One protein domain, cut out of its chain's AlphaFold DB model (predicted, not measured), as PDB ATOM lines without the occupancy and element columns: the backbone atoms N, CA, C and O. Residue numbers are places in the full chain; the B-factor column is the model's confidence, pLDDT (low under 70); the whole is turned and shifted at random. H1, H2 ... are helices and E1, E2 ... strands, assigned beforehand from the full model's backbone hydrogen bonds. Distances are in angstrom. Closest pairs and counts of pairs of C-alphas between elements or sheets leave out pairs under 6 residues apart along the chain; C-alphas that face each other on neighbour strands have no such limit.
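AT A GLANCE: This is residues 199 to 252 and 421 to 490 of the 583 residues of the protein "Intu_longin_1 domain-containing protein" of Kwoniella dejecticola CBS 10117 (UniProt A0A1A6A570). What shape is this? A strongly twisted sheet of five strands curls round the helix H2, and the long helix H3 is over the opposite face, making three layers, with residues 484 to 490 sticking out. What builds it? The 124 residues hold, in order, H1 E1 E2 H2 E3 E4 E5 H3, of mixed class; the antiparallel sheet runs E2 E1 E5 E4 E3. How large is it? It is compact, with a radius of gyration of the C-alphas of 14.3 A and spans of 43 by 30 by 27 A.

IN THESE COORDINATES: What comes before the cut? H1 is residues 210 to 213, from C-alpha (-12.827, -6.481, 24.903); E1 is 219 to 224, E2 227 to 231, and H2 238 to 251, 20.4 A long. What follows it? E3 is 422 to 429, E4 437 to 447, 29.6 A, E5 450 to 455, and H3 469 to 486, 26.4 A, ending at C-alpha (-8.178, -7.255, 4.846).

HOW THE PARTS SIT: How do the strands pair? N 222 and O 230 of E1 and E2 are 2.9 A apart, as are N 221 and O 453 of E1 and E5, N 445 and O 452 of E4 and E5, and N 424 and O 442 of E3 and E4. E3, E4 and E5 form a meander, each the antiparallel neighbour of the one before. Where are the helices? H2 is on the sheet, with C-alphas 223 and 245 6.2 A apart; H3, on the opposite face, is at a height over the sheet of 9.6 A. H1 only just touches H3, with 3 pairs of C-alphas within 8 A, the closest Tyr 212 and Ala 471 at 6.9 A, through residues 471 to 475 of H3 alone. Are their backbones whole? Every O i to N i+4 pair is within hydrogen-bond range in H2, and 13 of 14 in H3; H1 is too short for one.

THE WHOLE: Where is the cut? Residues 253 to 420 are not printed, and C-alphas 252 and 421 are 18.6 A apart. What is long or uncertain? The link from E5 to H3 is long, with 13 residues; pLDDT is under 70 at residues 199 to 203, 433 and 486 to 490.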
ATOM      1  N   TYR A 199     -25.341 -13.283   6.358       67.31
ATOM      2  CA  TYR A 199     -24.183 -12.428   6.324       67.31
ATOM      3  C   TYR A 199     -22.904 -13.266   6.348       67.31
ATOM      4  O   TYR A 199     -22.874 -14.293   7.033       67.31
ATOM      5  N   PRO A 200     -21.839 -12.846   5.642       61.25
ATOM      6  CA  PRO A 200     -20.532 -13.440   5.847       61.25
ATOM      7  C   PRO A 200     -20.182 -13.322   7.330       61.25
ATOM      8  O   PRO A 200     -20.267 -12.249   7.928       61.25
ATOM      9  N   SER A 201     -19.830 -14.449   7.937       55.78
ATOM     10  CA  SER A 201     -19.357 -14.452   9.314       55.78
ATOM     11  C   SER A 201     -17.981 -13.792   9.352       55.78
ATOM     12  O   SER A 201     -17.090 -14.152   8.583       55.78
ATOM     13  N   CYS A 202     -17.822 -12.786  10.209       59.38
ATOM     14  CA  CYS A 202     -16.544 -12.128  10.439       59.38
ATOM     15  C   CYS A 202     -16.012 -12.594  11.799       59.38
ATOM     16  O   CYS A 202     -16.501 -12.173  12.847       59.38
ATOM     17  N   SER A 203     -15.037 -13.504  11.795       59.84
ATOM     18  CA  SER A 203     -14.358 -13.994  12.997       59.84
ATOM     19  C   SER A 203     -13.232 -13.032  13.398       59.84
ATOM     20  O   SER A 203     -12.046 -13.351  13.356       59.84
ATOM     21  N   ARG A 204     -13.592 -11.800  13.780       75.62
ATOM     22  CA  ARG A 204     -12.598 -10.840  14.284       75.62
ATOM     23  C   ARG A 204     -12.118 -11.231  15.677       75.62
ATOM     24  O   ARG A 204     -12.916 -11.706  16.492       75.62
ATOM     25  N   PRO A 205     -10.832 -11.012  15.997       78.12
ATOM     26  CA  PRO A 205     -10.318 -11.331  17.317       78.12
ATOM     27  C   PRO A 205     -11.027 -10.482  18.380       78.12
ATOM     28  O   PRO A 205     -11.024  -9.251  18.315       78.12
ATOM     29  N   LYS A 206     -11.594 -11.150  19.396       80.69
ATOM     30  CA  LYS A 206     -12.311 -10.513  20.522       80.69
ATOM     31  C   LYS A 206     -11.474  -9.434  21.232       80.69
ATOM     32  O   LYS A 206     -12.024  -8.526  21.843       80.69
ATOM     33  N   SER A 207     -10.146  -9.475  21.102       85.44
ATOM     34  CA  SER A 207      -9.226  -8.474  21.657       85.44
ATOM     35  C   SER A 207      -9.425  -7.053  21.122       85.44
ATOM     36  O   SER A 207      -9.001  -6.112  21.781       85.44
ATOM     37  N   ILE A 208     -10.028  -6.871  19.939       86.75
ATOM     38  CA  ILE A 208     -10.298  -5.524  19.403       86.75
ATOM     39  C   ILE A 208     -11.390  -4.830  20.235       86.75
ATOM     40  O   ILE A 208     -11.352  -3.610  20.404       86.75
ATOM     41  N   PHE A 209     -12.333  -5.613  20.768       88.44
ATOM     42  CA  PHE A 209     -13.572  -5.122  21.374       88.44
ATOM     43  C   PHE A 209     -13.629  -5.299  22.889       88.44
ATOM     44  O   PHE A 209     -14.415  -4.613  23.528       88.44
ATOM     45  N   SER A 210     -12.774  -6.138  23.476       87.56
ATOM     46  CA  SER A 210     -12.827  -6.481  24.903       87.56
ATOM     47  C   SER A 210     -12.812  -5.261  25.833       87.56
ATOM     48  O   SER A 210     -13.632  -5.173  26.737       87.56
ATOM     49  N   GLU A 211     -11.934  -4.278  25.596       88.00
ATOM     50  CA  GLU A 211     -11.880  -3.032  26.389       88.00
ATOM     51  C   GLU A 211     -13.208  -2.255  26.349       88.00
ATOM     52  O   GLU A 211     -13.614  -1.640  27.338       88.00
ATOM     53  N   TYR A 212     -13.890  -2.300  25.204       90.81
ATOM     54  CA  TYR A 212     -15.172  -1.642  24.992       90.81
ATOM     55  C   TYR A 212     -16.323  -2.439  25.625       90.81
ATOM     56  O   TYR A 212     -17.182  -1.848  26.277       90.81
ATOM     57  N   GLU A 213     -16.297  -3.770  25.506       88.88
ATOM     58  CA  GLU A 213     -17.260  -4.695  26.121       88.88
ATOM     59  C   GLU A 213     -17.287  -4.573  27.652       88.88
ATOM     60  O   GLU A 213     -18.355  -4.578  28.251       88.88
ATOM     61  N   PHE A 214     -16.136  -4.378  28.308       88.62
ATOM     62  CA  PHE A 214     -16.102  -4.182  29.767       88.62
ATOM     63  C   PHE A 214     -16.783  -2.892  30.242       88.62
ATOM     64  O   PHE A 214     -17.092  -2.766  31.425       88.62
ATOM     65  N   SER A 215     -16.985  -1.923  29.346       88.12
ATOM     66  CA  SER A 215     -17.560  -0.617  29.682       88.12
ATOM     67  C   SER A 215     -19.074  -0.550  29.468       88.12
ATOM     68  O   SER A 215     -19.674   0.482  29.771       88.12
ATOM     69  N   ILE A 216     -19.688  -1.602  28.918       91.56
ATOM     70  CA  ILE A 216     -21.116  -1.630  28.597       91.56
ATOM     71  C   ILE A 216     -21.888  -2.533  29.550       91.56
ATOM     72  O   ILE A 216     -21.465  -3.624  29.915       91.56
ATOM     73  N   GLU A 217     -23.080  -2.076  29.904       89.25
ATOM     74  CA  GLU A 217     -24.086  -2.886  30.571       89.25
ATOM     75  C   GLU A 217     -25.076  -3.343  29.489       89.25
ATOM     76  O   GLU A 217     -26.006  -2.612  29.146       89.25
ATOM     77  N   GLY A 218     -24.805  -4.491  28.854       91.62
ATOM     78  CA  GLY A 218     -25.612  -5.022  27.747       91.62
ATOM     79  C   GLY A 218     -24.818  -5.830  26.717       91.62
ATOM     80  O   GLY A 218     -23.647  -6.136  26.929       91.62
ATOM     81  N   SER A 219     -25.457  -6.143  25.585       93.69
ATOM     82  CA  SER A 219     -24.819  -6.854  24.464       93.69
ATOM     83  C   SER A 219     -24.349  -5.883  23.380       93.69
ATOM     84  O   SER A 219     -25.063  -4.939  23.021       93.69
ATOM     85  N   LEU A 220     -23.156  -6.138  22.836       94.50
ATOM     86  CA  LEU A 220     -22.541  -5.365  21.757       94.50
ATOM     87  C   LEU A 220     -22.814  -6.012  20.396       94.50
ATOM     88  O   LEU A 220     -22.579  -7.202  20.198       94.50
ATOM     89  N   LEU A 221     -23.233  -5.202  19.428       94.62
ATOM     90  CA  LEU A 221     -23.328  -5.583  18.023       94.62
ATOM     91  C   LEU A 221     -22.541  -4.593  17.167       94.62
ATOM     92  O   LEU A 221     -22.723  -3.380  17.279       94.62
ATOM     93  N   LEU A 222     -21.696  -5.108  16.277       94.75
ATOM     94  CA  LEU A 222     -20.946  -4.306  15.313       94.75
ATOM     95  C   LEU A 222     -21.336  -4.734  13.905       94.75
ATOM     96  O   LEU A 222     -21.248  -5.915  13.573       94.75
ATOM     97  N   VAL A 223     -21.742  -3.785  13.066       94.06
ATOM     98  CA  VAL A 223     -22.248  -4.059  11.716       94.06
ATOM     99  C   VAL A 223     -21.557  -3.154  10.701       94.06
ATOM    100  O   VAL A 223     -21.376  -1.965  10.926       94.06
ATOM    101  N   SER A 224     -21.170  -3.729   9.569       92.81
ATOM    102  CA  SER A 224     -20.575  -3.053   8.412       92.81
ATOM    103  C   SER A 224     -21.477  -3.201   7.180       92.81
ATOM    104  O   SER A 224     -22.450  -3.962   7.234       92.81
ATOM    105  N   PRO A 225     -21.161  -2.557   6.041       90.06
ATOM    106  CA  PRO A 225     -21.906  -2.742   4.794       90.06
ATOM    107  C   PRO A 225     -21.920  -4.194   4.320       90.06
ATOM    108  O   PRO A 225     -22.888  -4.635   3.700       90.06
ATOM    109  N   GLU A 226     -20.874  -4.941   4.668       84.69
ATOM    110  CA  GLU A 226     -20.681  -6.337   4.284       84.69
ATOM    111  C   GLU A 226     -21.381  -7.321   5.232       84.69
ATOM    112  O   GLU A 226     -21.532  -8.489   4.892       84.69
ATOM    113  N   GLY A 227     -21.843  -6.876   6.408       86.12
ATOM    114  CA  GLY A 227     -22.462  -7.736   7.425       86.12
ATOM    115  C   GLY A 227     -21.939  -7.489   8.850       86.12
ATOM    116  O   GLY A 227     -21.263  -6.480   9.084       86.12
ATOM    117  N   PRO A 228     -22.254  -8.369   9.823       87.94
ATOM    118  CA  PRO A 228     -21.802  -8.255  11.201       87.94
ATOM    119  C   PRO A 228     -20.283  -8.415  11.276       87.94
ATOM    120  O   PRO A 228     -19.711  -9.375  10.765       87.94
ATOM    121  N   LEU A 229     -19.639  -7.485  11.969       89.94
ATOM    122  CA  LEU A 229     -18.233  -7.575  12.356       89.94
ATOM    123  C   LEU A 229     -18.063  -8.302  13.692       89.94
ATOM    124  O   LEU A 229     -17.034  -8.928  13.929       89.94
ATOM    125  N   HIS A 230     -19.064  -8.187  14.566       90.44
ATOM    126  CA  HIS A 230     -19.108  -8.811  15.880       90.44
ATOM    127  C   HIS A 230     -20.563  -8.937  16.336       90.44
ATOM    128  O   HIS A 230     -21.358  -8.012  16.143       90.44
ATOM    129  N   HIS A 231     -20.893 -10.066  16.952       87.19
ATOM    130  CA  HIS A 231     -22.144 -10.267  17.667       87.19
ATOM    131  C   HIS A 231     -21.894 -11.116  18.911       87.19
ATOM    132  O   HIS A 231     -21.016 -11.982  18.904       87.19
ATOM    133  N   ASP A 232     -22.662 -10.850  19.963       86.38
ATOM    134  CA  ASP A 232     -22.671 -11.657  21.178       86.38
ATOM    135  C   ASP A 232     -23.263 -13.045  20.880       86.38
ATOM    136  O   ASP A 232     -24.314 -13.152  20.246       86.38
ATOM    137  N   ASP A 233     -22.598 -14.109  21.341       81.00
ATOM    138  CA  ASP A 233     -23.022 -15.499  21.123       81.00
ATOM    139  C   ASP A 233     -24.395 -15.787  21.769       81.00
ATOM    140  O   ASP A 233     -25.081 -16.728  21.367       81.00
ATOM    141  N   GLN A 234     -24.803 -14.993  22.768       81.19
ATOM    142  CA  GLN A 234     -26.116 -15.126  23.410       81.19
ATOM    143  C   GLN A 234     -27.256 -14.553  22.560       81.19
ATOM    144  O   GLN A 234     -28.402 -14.976  22.696       81.19
ATOM    145  N   LEU A 235     -26.945 -13.632  21.648       83.75
ATOM    146  CA  LEU A 235     -27.931 -12.854  20.920       83.75
ATOM    147  C   LEU A 235     -28.081 -13.341  19.472       83.75
ATOM    148  O   LEU A 235     -27.630 -12.701  18.520       83.75
ATOM    149  N   ASP A 236     -28.757 -14.473  19.304       82.88
ATOM    150  CA  ASP A 236     -29.074 -15.039  17.987       82.88
ATOM    151  C   ASP A 236     -30.439 -14.533  17.477       82.88
ATOM    152  O   ASP A 236     -31.440 -15.258  17.461       82.88
ATOM    153  N   ASP A 237     -30.493 -13.245  17.113       89.75
ATOM    154  CA  ASP A 237     -31.661 -12.630  16.470       89.75
ATOM    155  C   ASP A 237     -31.316 -12.126  15.051       89.75
ATOM    156  O   ASP A 237     -30.811 -11.007  14.877       89.75
ATOM    157  N   PRO A 238     -31.604 -12.920  13.998       89.19
ATOM    158  CA  PRO A 238     -31.286 -12.540  12.625       89.19
ATOM    159  C   PRO A 238     -32.079 -11.314  12.160       89.19
ATOM    160  O   PRO A 238     -31.602 -10.565  11.307       89.19
ATOM    161  N   SER A 239     -33.271 -11.075  12.715       93.00
ATOM    162  CA  SER A 239     -34.113  -9.937  12.337       93.00
ATOM    163  C   SER A 239     -33.508  -8.620  12.810       93.00
ATOM    164  O   SER A 239     -33.443  -7.649  12.049       93.00
ATOM    165  N   LEU A 240     -32.964  -8.606  14.030       94.88
ATOM    166  CA  LEU A 240     -32.250  -7.458  14.567       94.88
ATOM    167  C   LEU A 240     -31.009  -7.145  13.733       94.88
ATOM    168  O   LEU A 240     -30.783  -5.990  13.371       94.88
ATOM    169  N   LEU A 241     -30.234  -8.169  13.377       92.62
ATOM    170  CA  LEU A 241     -29.058  -7.983  12.540       92.62
ATOM    171  C   LEU A 241     -29.428  -7.422  11.157       92.62
ATOM    172  O   LEU A 241     -28.788  -6.473  10.698       92.62
ATOM    173  N   ARG A 242     -30.497  -7.931  10.525       92.94
ATOM    174  CA  ARG A 242     -31.022  -7.368   9.270       92.94
ATOM    175  C   ARG A 242     -31.424  -5.911   9.409       92.94
ATOM    176  O   ARG A 242     -31.100  -5.096   8.545       92.94
ATOM    177  N   PHE A 243     -32.118  -5.569  10.490       95.69
ATOM    178  CA  PHE A 243     -32.523  -4.198  10.764       95.69
ATOM    179  C   PHE A 243     -31.309  -3.264  10.864       95.69
ATOM    180  O   PHE A 243     -31.264  -2.253  10.162       95.69
ATOM    181  N   LEU A 244     -30.302  -3.626  11.663       95.81
ATOM    182  CA  LEU A 244     -29.087  -2.825  11.833       95.81
ATOM    183  C   LEU A 244     -28.262  -2.734  10.543       95.81
ATOM    184  O   LEU A 244     -27.753  -1.669  10.201       95.81
ATOM    185  N   HIS A 245     -28.177  -3.819   9.774       93.12
ATOM    186  CA  HIS A 245     -27.511  -3.816   8.471       93.12
ATOM    187  C   HIS A 245     -28.194  -2.889   7.465       93.12
ATOM    188  O   HIS A 245     -27.526  -2.136   6.757       93.12
ATOM    189  N   ASN A 246     -29.528  -2.876   7.442       93.25
ATOM    190  CA  ASN A 246     -30.292  -1.963   6.599       93.25
ATOM    191  C   ASN A 246     -30.077  -0.492   6.994       93.25
ATOM    192  O   ASN A 246     -30.070   0.367   6.110       93.25
ATOM    193  N   LEU A 247     -29.856  -0.194   8.283       95.44
ATOM    194  CA  LEU A 247     -29.466   1.151   8.725       95.44
ATOM    195  C   LEU A 247     -28.097   1.543   8.165       95.44
ATOM    196  O   LEU A 247     -27.963   2.632   7.612       95.44
ATOM    197  N   VAL A 248     -27.106   0.647   8.227       94.69
ATOM    198  CA  VAL A 248     -25.780   0.886   7.634       94.69
ATOM    199  C   VAL A 248     -25.894   1.121   6.134       94.69
ATOM    200  O   VAL A 248     -25.419   2.140   5.635       94.69
ATOM    201  N   LYS A 249     -26.588   0.242   5.405       91.50
ATOM    202  CA  LYS A 249     -26.789   0.387   3.955       91.50
ATOM    203  C   LYS A 249     -27.455   1.708   3.576       91.50
ATOM    204  O   LYS A 249     -27.099   2.285   2.556       91.50
ATOM    205  N   ALA A 250     -28.381   2.206   4.396       92.00
ATOM    206  CA  ALA A 250     -29.045   3.486   4.157       92.00
ATOM    207  C   ALA A 250     -28.111   4.703   4.294       92.00
ATOM    208  O   ALA A 250     -28.419   5.758   3.743       92.00
ATOM    209  N   THR A 251     -26.981   4.570   5.000       91.31
ATOM    210  CA  THR A 251     -25.969   5.637   5.114       91.31
ATOM    211  C   THR A 251     -24.997   5.697   3.938       91.31
ATOM    212  O   THR A 251     -24.342   6.720   3.743       91.31
ATOM    213  N   ILE A 252     -24.926   4.639   3.124       89.94
ATOM    214  CA  ILE A 252     -24.022   4.584   1.977       89.94
ATOM    215  C   ILE A 252     -24.618   5.448   0.860       89.94
ATOM    216  O   ILE A 252     -25.777   5.244   0.480       89.94
ATOM    217  N   TRP A 421     -26.114   9.502  20.058       95.69
ATOM    218  CA  TRP A 421     -26.627   8.136  20.007       95.69
ATOM    219  C   TRP A 421     -28.104   8.142  19.630       95.69
ATOM    220  O   TRP A 421     -28.931   8.764  20.300       95.69
ATOM    221  N   GLU A 422     -28.460   7.371  18.608       97.06
ATOM    222  CA  GLU A 422     -29.853   7.070  18.309       97.06
ATOM    223  C   GLU A 422     -30.340   5.937  19.219       97.06
ATOM    224  O   GLU A 422     -29.560   5.101  19.681       97.06
ATOM    225  N   SER A 423     -31.639   5.885  19.523       96.31
ATOM    226  CA  SER A 423     -32.204   4.759  20.271       96.31
ATOM    227  C   SER A 423     -33.616   4.411  19.841       96.31
ATOM    228  O   SER A 423     -34.433   5.286  19.543       96.31
ATOM    229  N   ARG A 424     -33.957   3.123  19.925       97.06
ATOM    230  CA  ARG A 424     -35.315   2.628  19.700       97.06
ATOM    231  C   ARG A 424     -35.608   1.404  20.556       97.06
ATOM    232  O   ARG A 424     -34.737   0.583  20.806       97.06
ATOM    233  N   ASN A 425     -36.860   1.279  20.984       96.31
ATOM    234  CA  ASN A 425     -37.336   0.058  21.625       96.31
ATOM    235  C   ASN A 425     -37.710  -0.963  20.548       96.31
ATOM    236  O   ASN A 425     -38.556  -0.655  19.703       96.31
ATOM    237  N   LEU A 426     -37.100  -2.142  20.605       97.06
ATOM    238  CA  LEU A 426     -37.307  -3.257  19.686       97.06
ATOM    239  C   LEU A 426     -37.736  -4.500  20.470       97.06
ATOM    240  O   LEU A 426     -37.418  -4.635  21.650       97.06
ATOM    241  N   TRP A 427     -38.481  -5.386  19.821       96.31
ATOM    242  CA  TRP A 427     -38.875  -6.678  20.372       96.31
ATOM    243  C   TRP A 427     -37.840  -7.723  19.982       96.31
ATOM    244  O   TRP A 427     -37.820  -8.173  18.842       96.31
ATOM    245  N   ILE A 428     -36.975  -8.078  20.921       94.75
ATOM    246  CA  ILE A 428     -35.871  -9.013  20.709       94.75
ATOM    247  C   ILE A 428     -36.255 -10.348  21.337       94.75
ATOM    248  O   ILE A 428     -36.980 -10.387  22.337       94.75
ATOM    249  N   ARG A 429     -35.808 -11.448  20.736       92.25
ATOM    250  CA  ARG A 429     -36.008 -12.780  21.307       92.25
ATOM    251  C   ARG A 429     -35.329 -12.884  22.680       92.25
ATOM    252  O   ARG A 429     -34.167 -12.517  22.816       92.25
ATOM    253  N   ALA A 430     -36.056 -13.380  23.677       89.75
ATOM    254  CA  ALA A 430     -35.542 -13.558  25.030       89.75
ATOM    255  C   ALA A 430     -34.544 -14.726  25.117       89.75
ATOM    256  O   ALA A 430     -34.674 -15.742  24.420       89.75
ATOM    257  N   ASP A 431     -33.585 -14.600  26.032       81.25
ATOM    258  CA  ASP A 431     -32.556 -15.605  26.294       81.25
ATOM    259  C   ASP A 431     -33.214 -16.864  26.894       81.25
ATOM    260  O   ASP A 431     -33.738 -16.847  28.007       81.25
ATOM    261  N   GLY A 432     -33.260 -17.969  26.138       74.81
ATOM    262  CA  GLY A 432     -33.940 -19.201  26.582       74.81
ATOM    263  C   GLY A 432     -34.558 -20.076  25.489       74.81
ATOM    264  O   GLY A 432     -35.168 -21.099  25.795       74.81
ATOM    265  N   GLY A 433     -34.416 -19.710  24.212       66.69
ATOM    266  CA  GLY A 433     -34.761 -20.575  23.076       66.69
ATOM    267  C   GLY A 433     -36.257 -20.687  22.746       66.69
ATOM    268  O   GLY A 433     -36.603 -21.323  21.750       66.69
ATOM    269  N   GLY A 434     -37.143 -20.033  23.500       78.25
ATOM    270  CA  GLY A 434     -38.576 -19.945  23.192       78.25
ATOM    271  C   GLY A 434     -38.921 -18.898  22.125       78.25
ATOM    272  O   GLY A 434     -38.068 -18.112  21.710       78.25
ATOM    273  N   ASP A 435     -40.190 -18.868  21.710       83.69
ATOM    274  CA  ASP A 435     -40.796 -17.804  20.881       83.69
ATOM    275  C   ASP A 435     -41.252 -16.613  21.755       83.69
ATOM    276  O   ASP A 435     -42.277 -15.979  21.522       83.69
ATOM    277  N   VAL A 436     -40.512 -16.354  22.839       90.25
ATOM    278  CA  VAL A 436     -40.797 -15.275  23.788       90.25
ATOM    279  C   VAL A 436     -40.010 -14.051  23.355       90.25
ATOM    280  O   VAL A 436     -38.789 -14.108  23.215       90.25
ATOM    281  N   TYR A 437     -40.722 -12.946  23.158       92.12
ATOM    282  CA  TYR A 437     -40.146 -11.668  22.763       92.12
ATOM    283  C   TYR A 437     -40.297 -10.659  23.882       92.12
ATOM    284  O   TYR A 437     -41.365 -10.513  24.478       92.12
ATOM    285  N   GLU A 438     -39.230  -9.915  24.119       93.56
ATOM    286  CA  GLU A 438     -39.192  -8.862  25.112       93.56
ATOM    287  C   GLU A 438     -38.782  -7.541  24.481       93.56
ATOM    288  O   GLU A 438     -38.021  -7.464  23.515       93.56
ATOM    289  N   LYS A 439     -39.333  -6.465  25.027       94.62
ATOM    290  CA  LYS A 439     -39.090  -5.129  24.515       94.62
ATOM    291  C   LYS A 439     -37.828  -4.566  25.161       94.62
ATOM    292  O   LYS A 439     -37.889  -4.082  26.287       94.62
ATOM    293  N   ARG A 440     -36.714  -4.590  24.433       95.38
ATOM    294  CA  ARG A 440     -35.424  -4.037  24.866       95.38
ATOM    295  C   ARG A 440     -35.114  -2.737  24.129       95.38
ATOM    296  O   ARG A 440     -35.575  -2.502  23.007       95.38
ATOM    297  N   ARG A 441     -34.334  -1.858  24.762       96.06
ATOM    298  CA  ARG A 441     -33.843  -0.635  24.119       96.06
ATOM    299  C   ARG A 441     -32.542  -0.937  23.391       96.06
ATOM    300  O   ARG A 441     -31.590  -1.415  23.996       96.06
ATOM    301  N   VAL A 442     -32.501  -0.615  22.106       97.12
ATOM    302  CA  VAL A 442     -31.290  -0.684  21.288       97.12
ATOM    303  C   VAL A 442     -30.844   0.736  21.003       97.12
ATOM    304  O   VAL A 442     -31.636   1.539  20.505       97.12
ATOM    305  N   SER A 443     -29.600   1.044  21.348       97.31
ATOM    306  CA  SER A 443     -28.970   2.333  21.070       97.31
ATOM    307  C   SER A 443     -27.840   2.127  20.079       97.31
ATOM    308  O   SER A 443     -27.066   1.191  20.247       97.31
ATOM    309  N   TRP A 444     -27.741   2.956  19.046       97.81
ATOM    310  CA  TRP A 444     -26.703   2.801  18.032       97.81
ATOM    311  C   TRP A 444     -26.115   4.130  17.584       97.81
ATOM    312  O   TRP A 444     -26.712   5.194  17.749       97.81
ATOM    313  N   ILE A 445     -24.935   4.035  16.987       97.31
ATOM    314  CA  ILE A 445     -24.242   5.132  16.331       97.31
ATOM    315  C   ILE A 445     -23.568   4.623  15.060       97.31
ATOM    316  O   ILE A 445     -23.002   3.526  15.046       97.31
ATOM    317  N   THR A 446     -23.623   5.427  13.999       96.75
ATOM    318  CA  THR A 446     -23.040   5.090  12.698       96.75
ATOM    319  C   THR A 446     -21.945   6.085  12.337       96.75
ATOM    320  O   THR A 446     -22.183   7.291  12.321       96.75
ATOM    321  N   ARG A 447     -20.748   5.589  12.014       95.38
ATOM    322  CA  ARG A 447     -19.615   6.390  11.532       95.38
ATOM    323  C   ARG A 447     -18.771   5.561  10.572       95.38
ATOM    324  O   ARG A 447     -18.586   4.370  10.790       95.38
ATOM    325  N   ASP A 448     -18.284   6.177   9.497       92.81
ATOM    326  CA  ASP A 448     -17.417   5.520   8.504       92.81
ATOM    327  C   ASP A 448     -18.017   4.216   7.925       92.81
ATOM    328  O   ASP A 448     -17.316   3.238   7.679       92.81
ATOM    329  N   ASN A 449     -19.340   4.208   7.707       94.19
ATOM    330  CA  ASN A 449     -20.147   3.050   7.286       94.19
ATOM    331  C   ASN A 449     -20.147   1.867   8.269       94.19
ATOM    332  O   ASN A 449     -20.543   0.764   7.911       94.19
ATOM    333  N   ILE A 450     -19.721   2.076   9.508       95.25
ATOM    334  CA  ILE A 450     -19.758   1.082  10.574       95.25
ATOM    335  C   ILE A 450     -20.813   1.527  11.576       95.25
ATOM    336  O   ILE A 450     -20.874   2.699  11.949       95.25
ATOM    337  N   LEU A 451     -21.641   0.593  12.024       97.00
ATOM    338  CA  LEU A 451     -22.628   0.804  13.069       97.00
ATOM    339  C   LEU A 451     -22.225   0.026  14.315       97.00
ATOM    340  O   LEU A 451     -21.954  -1.174  14.256       97.00
ATOM    341  N   ILE A 452     -22.216   0.731  15.442       96.94
ATOM    342  CA  ILE A 452     -22.053   0.168  16.779       96.94
ATOM    343  C   ILE A 452     -23.419   0.230  17.448       96.94
ATOM    344  O   ILE A 452     -23.969   1.319  17.597       96.94
ATOM    345  N   ALA A 453     -23.962  -0.915  17.847       97.44
ATOM    346  CA  ALA A 453     -25.214  -1.016  18.582       97.44
ATOM    347  C   ALA A 453     -24.992  -1.660  19.951       97.44
ATOM    348  O   ALA A 453     -24.238  -2.619  20.093       97.44
ATOM    349  N   ILE A 454     -25.684  -1.125  20.952       96.50
ATOM    350  CA  ILE A 454     -25.713  -1.619  22.325       96.50
ATOM    351  C   ILE A 454     -27.161  -1.936  22.669       96.50
ATOM    352  O   ILE A 454     -28.053  -1.094  22.518       96.50
ATOM    353  N   ILE A 455     -27.388  -3.156  23.139       96.00
ATOM    354  CA  ILE A 455     -28.698  -3.633  23.567       96.00
ATOM    355  C   ILE A 455     -28.726  -3.591  25.081       96.00
ATOM    356  O   ILE A 455     -28.007  -4.340  25.740       96.00
ATOM    357  N   SER A 456     -29.553  -2.706  25.627       95.19
ATOM    358  CA  SER A 456     -29.706  -2.582  27.070       95.19
ATOM    359  C   SER A 456     -30.402  -3.819  27.657       95.19
ATOM    360  O   SER A 456     -31.317  -4.356  27.018       95.19
ATOM    361  N   PRO A 457     -30.031  -4.239  28.881       92.94
ATOM    362  CA  PRO A 457     -30.756  -5.251  29.638       92.94
ATOM    363  C   PRO A 457     -32.235  -4.893  29.798       92.94
ATOM    364  O   PRO A 457     -32.606  -3.716  29.774       92.94
ATOM    365  N   GLN A 458     -33.074  -5.907  30.010       87.62
ATOM    366  CA  GLN A 458     -34.524  -5.743  30.160       87.62
ATOM    367  C   GLN A 458     -34.903  -4.738  31.261       87.62
ATOM    368  O   GLN A 458     -35.790  -3.907  31.065       87.62
ATOM    369  N   ASP A 459     -34.183  -4.779  32.385       87.69
ATOM    370  CA  ASP A 459     -34.452  -3.972  33.580       87.69
ATOM    371  C   ASP A 459     -33.686  -2.637  33.607       87.69
ATOM    372  O   ASP A 459     -33.639  -1.957  34.632       87.69
ATOM    373  N   ALA A 460     -33.060  -2.238  32.496       88.06
ATOM    374  CA  ALA A 460     -32.290  -1.001  32.445       88.06
ATOM    375  C   ALA A 460     -33.208   0.236  32.457       88.06
ATOM    376  O   ALA A 460     -34.022   0.456  31.551       88.06
ATOM    377  N   PHE A 461     -33.028   1.099  33.458       87.06
ATOM    378  CA  PHE A 461     -33.718   2.385  33.567       87.06
ATOM    379  C   PHE A 461     -32.842   3.529  33.049       87.06
ATOM    380  O   PHE A 461     -31.618   3.470  33.098       87.06
ATOM    381  N   ALA A 462     -33.473   4.598  32.560       85.88
ATOM    382  CA  ALA A 462     -32.747   5.805  32.181       85.88
ATOM    383  C   ALA A 462     -32.133   6.489  33.427       85.88
ATOM    384  O   ALA A 462     -32.810   6.554  34.458       85.88
ATOM    385  N   PRO A 463     -30.921   7.072  33.334       85.88
ATOM    386  CA  PRO A 463     -30.069   7.179  32.146       85.88
ATOM    387  C   PRO A 463     -29.345   5.865  31.815       85.88
ATOM    388  O   PRO A 463     -28.869   5.168  32.701       85.88
ATOM    389  N   TYR A 464     -29.250   5.544  30.524       86.44
ATOM    390  CA  TYR A 464     -28.554   4.342  30.065       86.44
ATOM    391  C   TYR A 464     -27.041   4.564  30.122       86.44
ATOM    392  O   TYR A 464     -26.554   5.586  29.632       86.44
ATOM    393  N   ASN A 465     -26.311   3.601  30.688       87.50
ATOM    394  CA  ASN A 465     -24.851   3.604  30.761       87.50
ATOM    395  C   ASN A 465     -24.253   3.349  29.366       87.50
ATOM    396  O   ASN A 465     -23.921   2.219  29.008       87.50
ATOM    397  N   LEU A 466     -24.179   4.399  28.544       93.31
ATOM    398  CA  LEU A 466     -23.528   4.358  27.235       93.31
ATOM    399  C   LEU A 466     -22.024   4.668  27.373       93.31
ATOM    400  O   LEU A 466     -21.648   5.495  28.208       93.31
ATOM    401  N   PRO A 467     -21.153   4.051  26.555       93.25
ATOM    402  CA  PRO A 467     -19.722   4.334  26.557       93.25
ATOM    403  C   PRO A 467     -19.403   5.799  26.264       93.25
ATOM    404  O   PRO A 467     -20.106   6.474  25.512       93.25
ATOM    405  N   SER A 468     -18.287   6.273  26.821       93.38
ATOM    406  CA  SER A 468     -17.786   7.623  26.542       93.38
ATOM    407  C   SER A 468     -17.467   7.817  25.054       93.38
ATOM    408  O   SER A 468     -16.931   6.908  24.413       93.38
ATOM    409  N   SER A 469     -17.676   9.033  24.532       93.44
ATOM    410  CA  SER A 469     -17.366   9.381  23.136       93.44
ATOM    411  C   SER A 469     -15.934   9.017  22.746       93.44
ATOM    412  O   SER A 469     -15.687   8.481  21.667       93.44
ATOM    413  N   LYS A 470     -14.980   9.223  23.661       92.75
ATOM    414  CA  LYS A 470     -13.570   8.872  23.465       92.75
ATOM    415  C   LYS A 470     -13.365   7.374  23.224       92.75
ATOM    416  O   LYS A 470     -12.620   7.014  22.315       92.75
ATOM    417  N   ALA A 471     -14.019   6.514  24.007       93.44
ATOM    418  CA  ALA A 471     -13.929   5.063  23.841       93.44
ATOM    419  C   ALA A 471     -14.548   4.615  22.507       93.44
ATOM    420  O   ALA A 471     -13.964   3.802  21.795       93.44
ATOM    421  N   THR A 472     -15.692   5.193  22.133       95.19
ATOM    422  CA  THR A 472     -16.391   4.871  20.880       95.19
ATOM    423  C   THR A 472     -15.588   5.303  19.649       95.19
ATOM    424  O   THR A 472     -15.450   4.531  18.701       95.19
ATOM    425  N   LEU A 473     -14.986   6.497  19.668       94.44
ATOM    426  CA  LEU A 473     -14.113   6.974  18.587       94.44
ATOM    427  C   LEU A 473     -12.852   6.126  18.434       94.44
ATOM    428  O   LEU A 473     -12.404   5.886  17.313       94.44
ATOM    429  N   GLU A 474     -12.265   5.687  19.545       94.31
ATOM    430  CA  GLU A 474     -11.097   4.812  19.510       94.31
ATOM    431  C   GLU A 474     -11.441   3.450  18.898       94.31
ATOM    432  O   GLU A 474     -10.697   2.943  18.056       94.31
ATOM    433  N   LEU A 475     -12.613   2.900  19.229       94.75
ATOM    434  CA  LEU A 475     -13.112   1.676  18.616       94.75
ATOM    435  C   LEU A 475     -13.319   1.831  17.097       94.75
ATOM    436  O   LEU A 475     -12.841   0.990  16.333       94.75
ATOM    437  N   PHE A 476     -13.945   2.921  16.639       95.31
ATOM    438  CA  PHE A 476     -14.082   3.194  15.202       95.31
ATOM    439  C   PHE A 476     -12.725   3.239  14.490       95.31
ATOM    440  O   PHE A 476     -12.551   2.592  13.457       95.31
ATOM    441  N   LYS A 477     -11.731   3.934  15.059       94.12
ATOM    442  CA  LYS A 477     -10.379   4.002  14.478       94.12
ATOM    443  C   LYS A 477      -9.748   2.621  14.327       94.12
ATOM    444  O   LYS A 477      -9.209   2.314  13.264       94.12
ATOM    445  N   ARG A 478      -9.832   1.780  15.365       93.56
ATOM    446  CA  ARG A 478      -9.308   0.405  15.330       93.56
ATOM    447  C   ARG A 478     -10.006  -0.430  14.254       93.56
ATOM    448  O   ARG A 478      -9.331  -1.095  13.474       93.56
ATOM    449  N   LEU A 479     -11.334  -0.336  14.162       92.31
ATOM    450  CA  LEU A 479     -12.132  -1.054  13.164       92.31
ATOM    451  C   LEU A 479     -11.795  -0.650  11.723       92.31
ATOM    452  O   LEU A 479     -11.683  -1.522  10.863       92.31
ATOM    453  N   VAL A 480     -11.608   0.644  11.452       92.88
ATOM    454  CA  VAL A 480     -11.265   1.151  10.111       92.88
ATOM    455  C   VAL A 480      -9.889   0.653   9.656       92.88
ATOM    456  O   VAL A 480      -9.730   0.254   8.498       92.88
ATOM    457  N   ILE A 481      -8.900   0.640  10.558       91.62
ATOM    458  CA  ILE A 481      -7.555   0.114  10.274       91.62
ATOM    459  C   ILE A 481      -7.626  -1.383   9.950       91.62
ATOM    460  O   ILE A 481      -7.050  -1.827   8.956       91.62
ATOM    461  N   ASP A 482      -8.377  -2.137  10.755       87.94
ATOM    462  CA  ASP A 482      -8.574  -3.579  10.597       87.94
ATOM    463  C   ASP A 482      -9.247  -3.917   9.253       87.94
ATOM    464  O   ASP A 482      -8.681  -4.662   8.450       87.94
ATOM    465  N   ILE A 483     -10.369  -3.256   8.921       85.88
ATOM    466  CA  ILE A 483     -11.088  -3.429   7.639       85.88
ATOM    467  C   ILE A 483     -10.178  -3.133   6.440       85.88
ATOM    468  O   ILE A 483     -10.179  -3.865   5.449       85.88
ATOM    469  N   SER A 484      -9.385  -2.063   6.518       85.00
ATOM    470  CA  SER A 484      -8.521  -1.636   5.411       85.00
ATOM    471  C   SER A 484      -7.376  -2.616   5.137       85.00
ATOM    472  O   SER A 484      -6.863  -2.672   4.018       85.00
ATOM    473  N   SER A 485      -6.959  -3.388   6.144       76.75
ATOM    474  CA  SER A 485      -5.887  -4.377   6.009       76.75
ATOM    475  C   SER A 485      -6.330  -5.641   5.255       76.75
ATOM    476  O   SER A 485      -5.534  -6.231   4.523       76.75
ATOM    477  N   GLU A 486      -7.612  -6.002   5.361       64.44
ATOM    478  CA  GLU A 486      -8.178  -7.255   4.846       64.44
ATOM    479  C   GLU A 486      -8.533  -7.189   3.349       64.44
ATOM    480  O   GLU A 486      -8.441  -8.189   2.634       64.44
ATOM    481  N   ALA A 487      -8.857  -5.997   2.830       55.34
ATOM    482  CA  ALA A 487      -9.309  -5.769   1.449       55.34
ATOM    483  C   ALA A 487      -8.300  -6.170   0.342       55.34
ATOM    484  O   ALA A 487      -8.577  -6.008  -0.845       55.34
ATOM    485  N   LYS A 488      -7.123  -6.698   0.699       49.16
ATOM    486  CA  LYS A 488      -6.076  -7.138  -0.233       49.16
ATOM    487  C   LYS A 488      -6.081  -8.637  -0.568       49.16
ATOM    488  O   LYS A 488      -5.256  -9.036  -1.385       49.16
ATOM    489  N   MET A 489      -6.959  -9.469   0.009       42.31
ATOM    490  CA  MET A 489      -6.852 -10.940  -0.133       42.31
ATOM    491  C   MET A 489      -7.829 -11.643  -1.095       42.31
ATOM    492  O   MET A 489      -7.771 -12.864  -1.209       42.31
ATOM    493  N   THR A 490      -8.682 -10.949  -1.852       41.59
ATOM    494  CA  THR A 490      -9.728 -11.622  -2.654       41.59
ATOM    495  C   THR A 490      -9.490 -11.540  -4.166       41.59
ATOM    496  O   THR A 490      -9.759 -10.518  -4.796       41.59
TER     497      THR A 490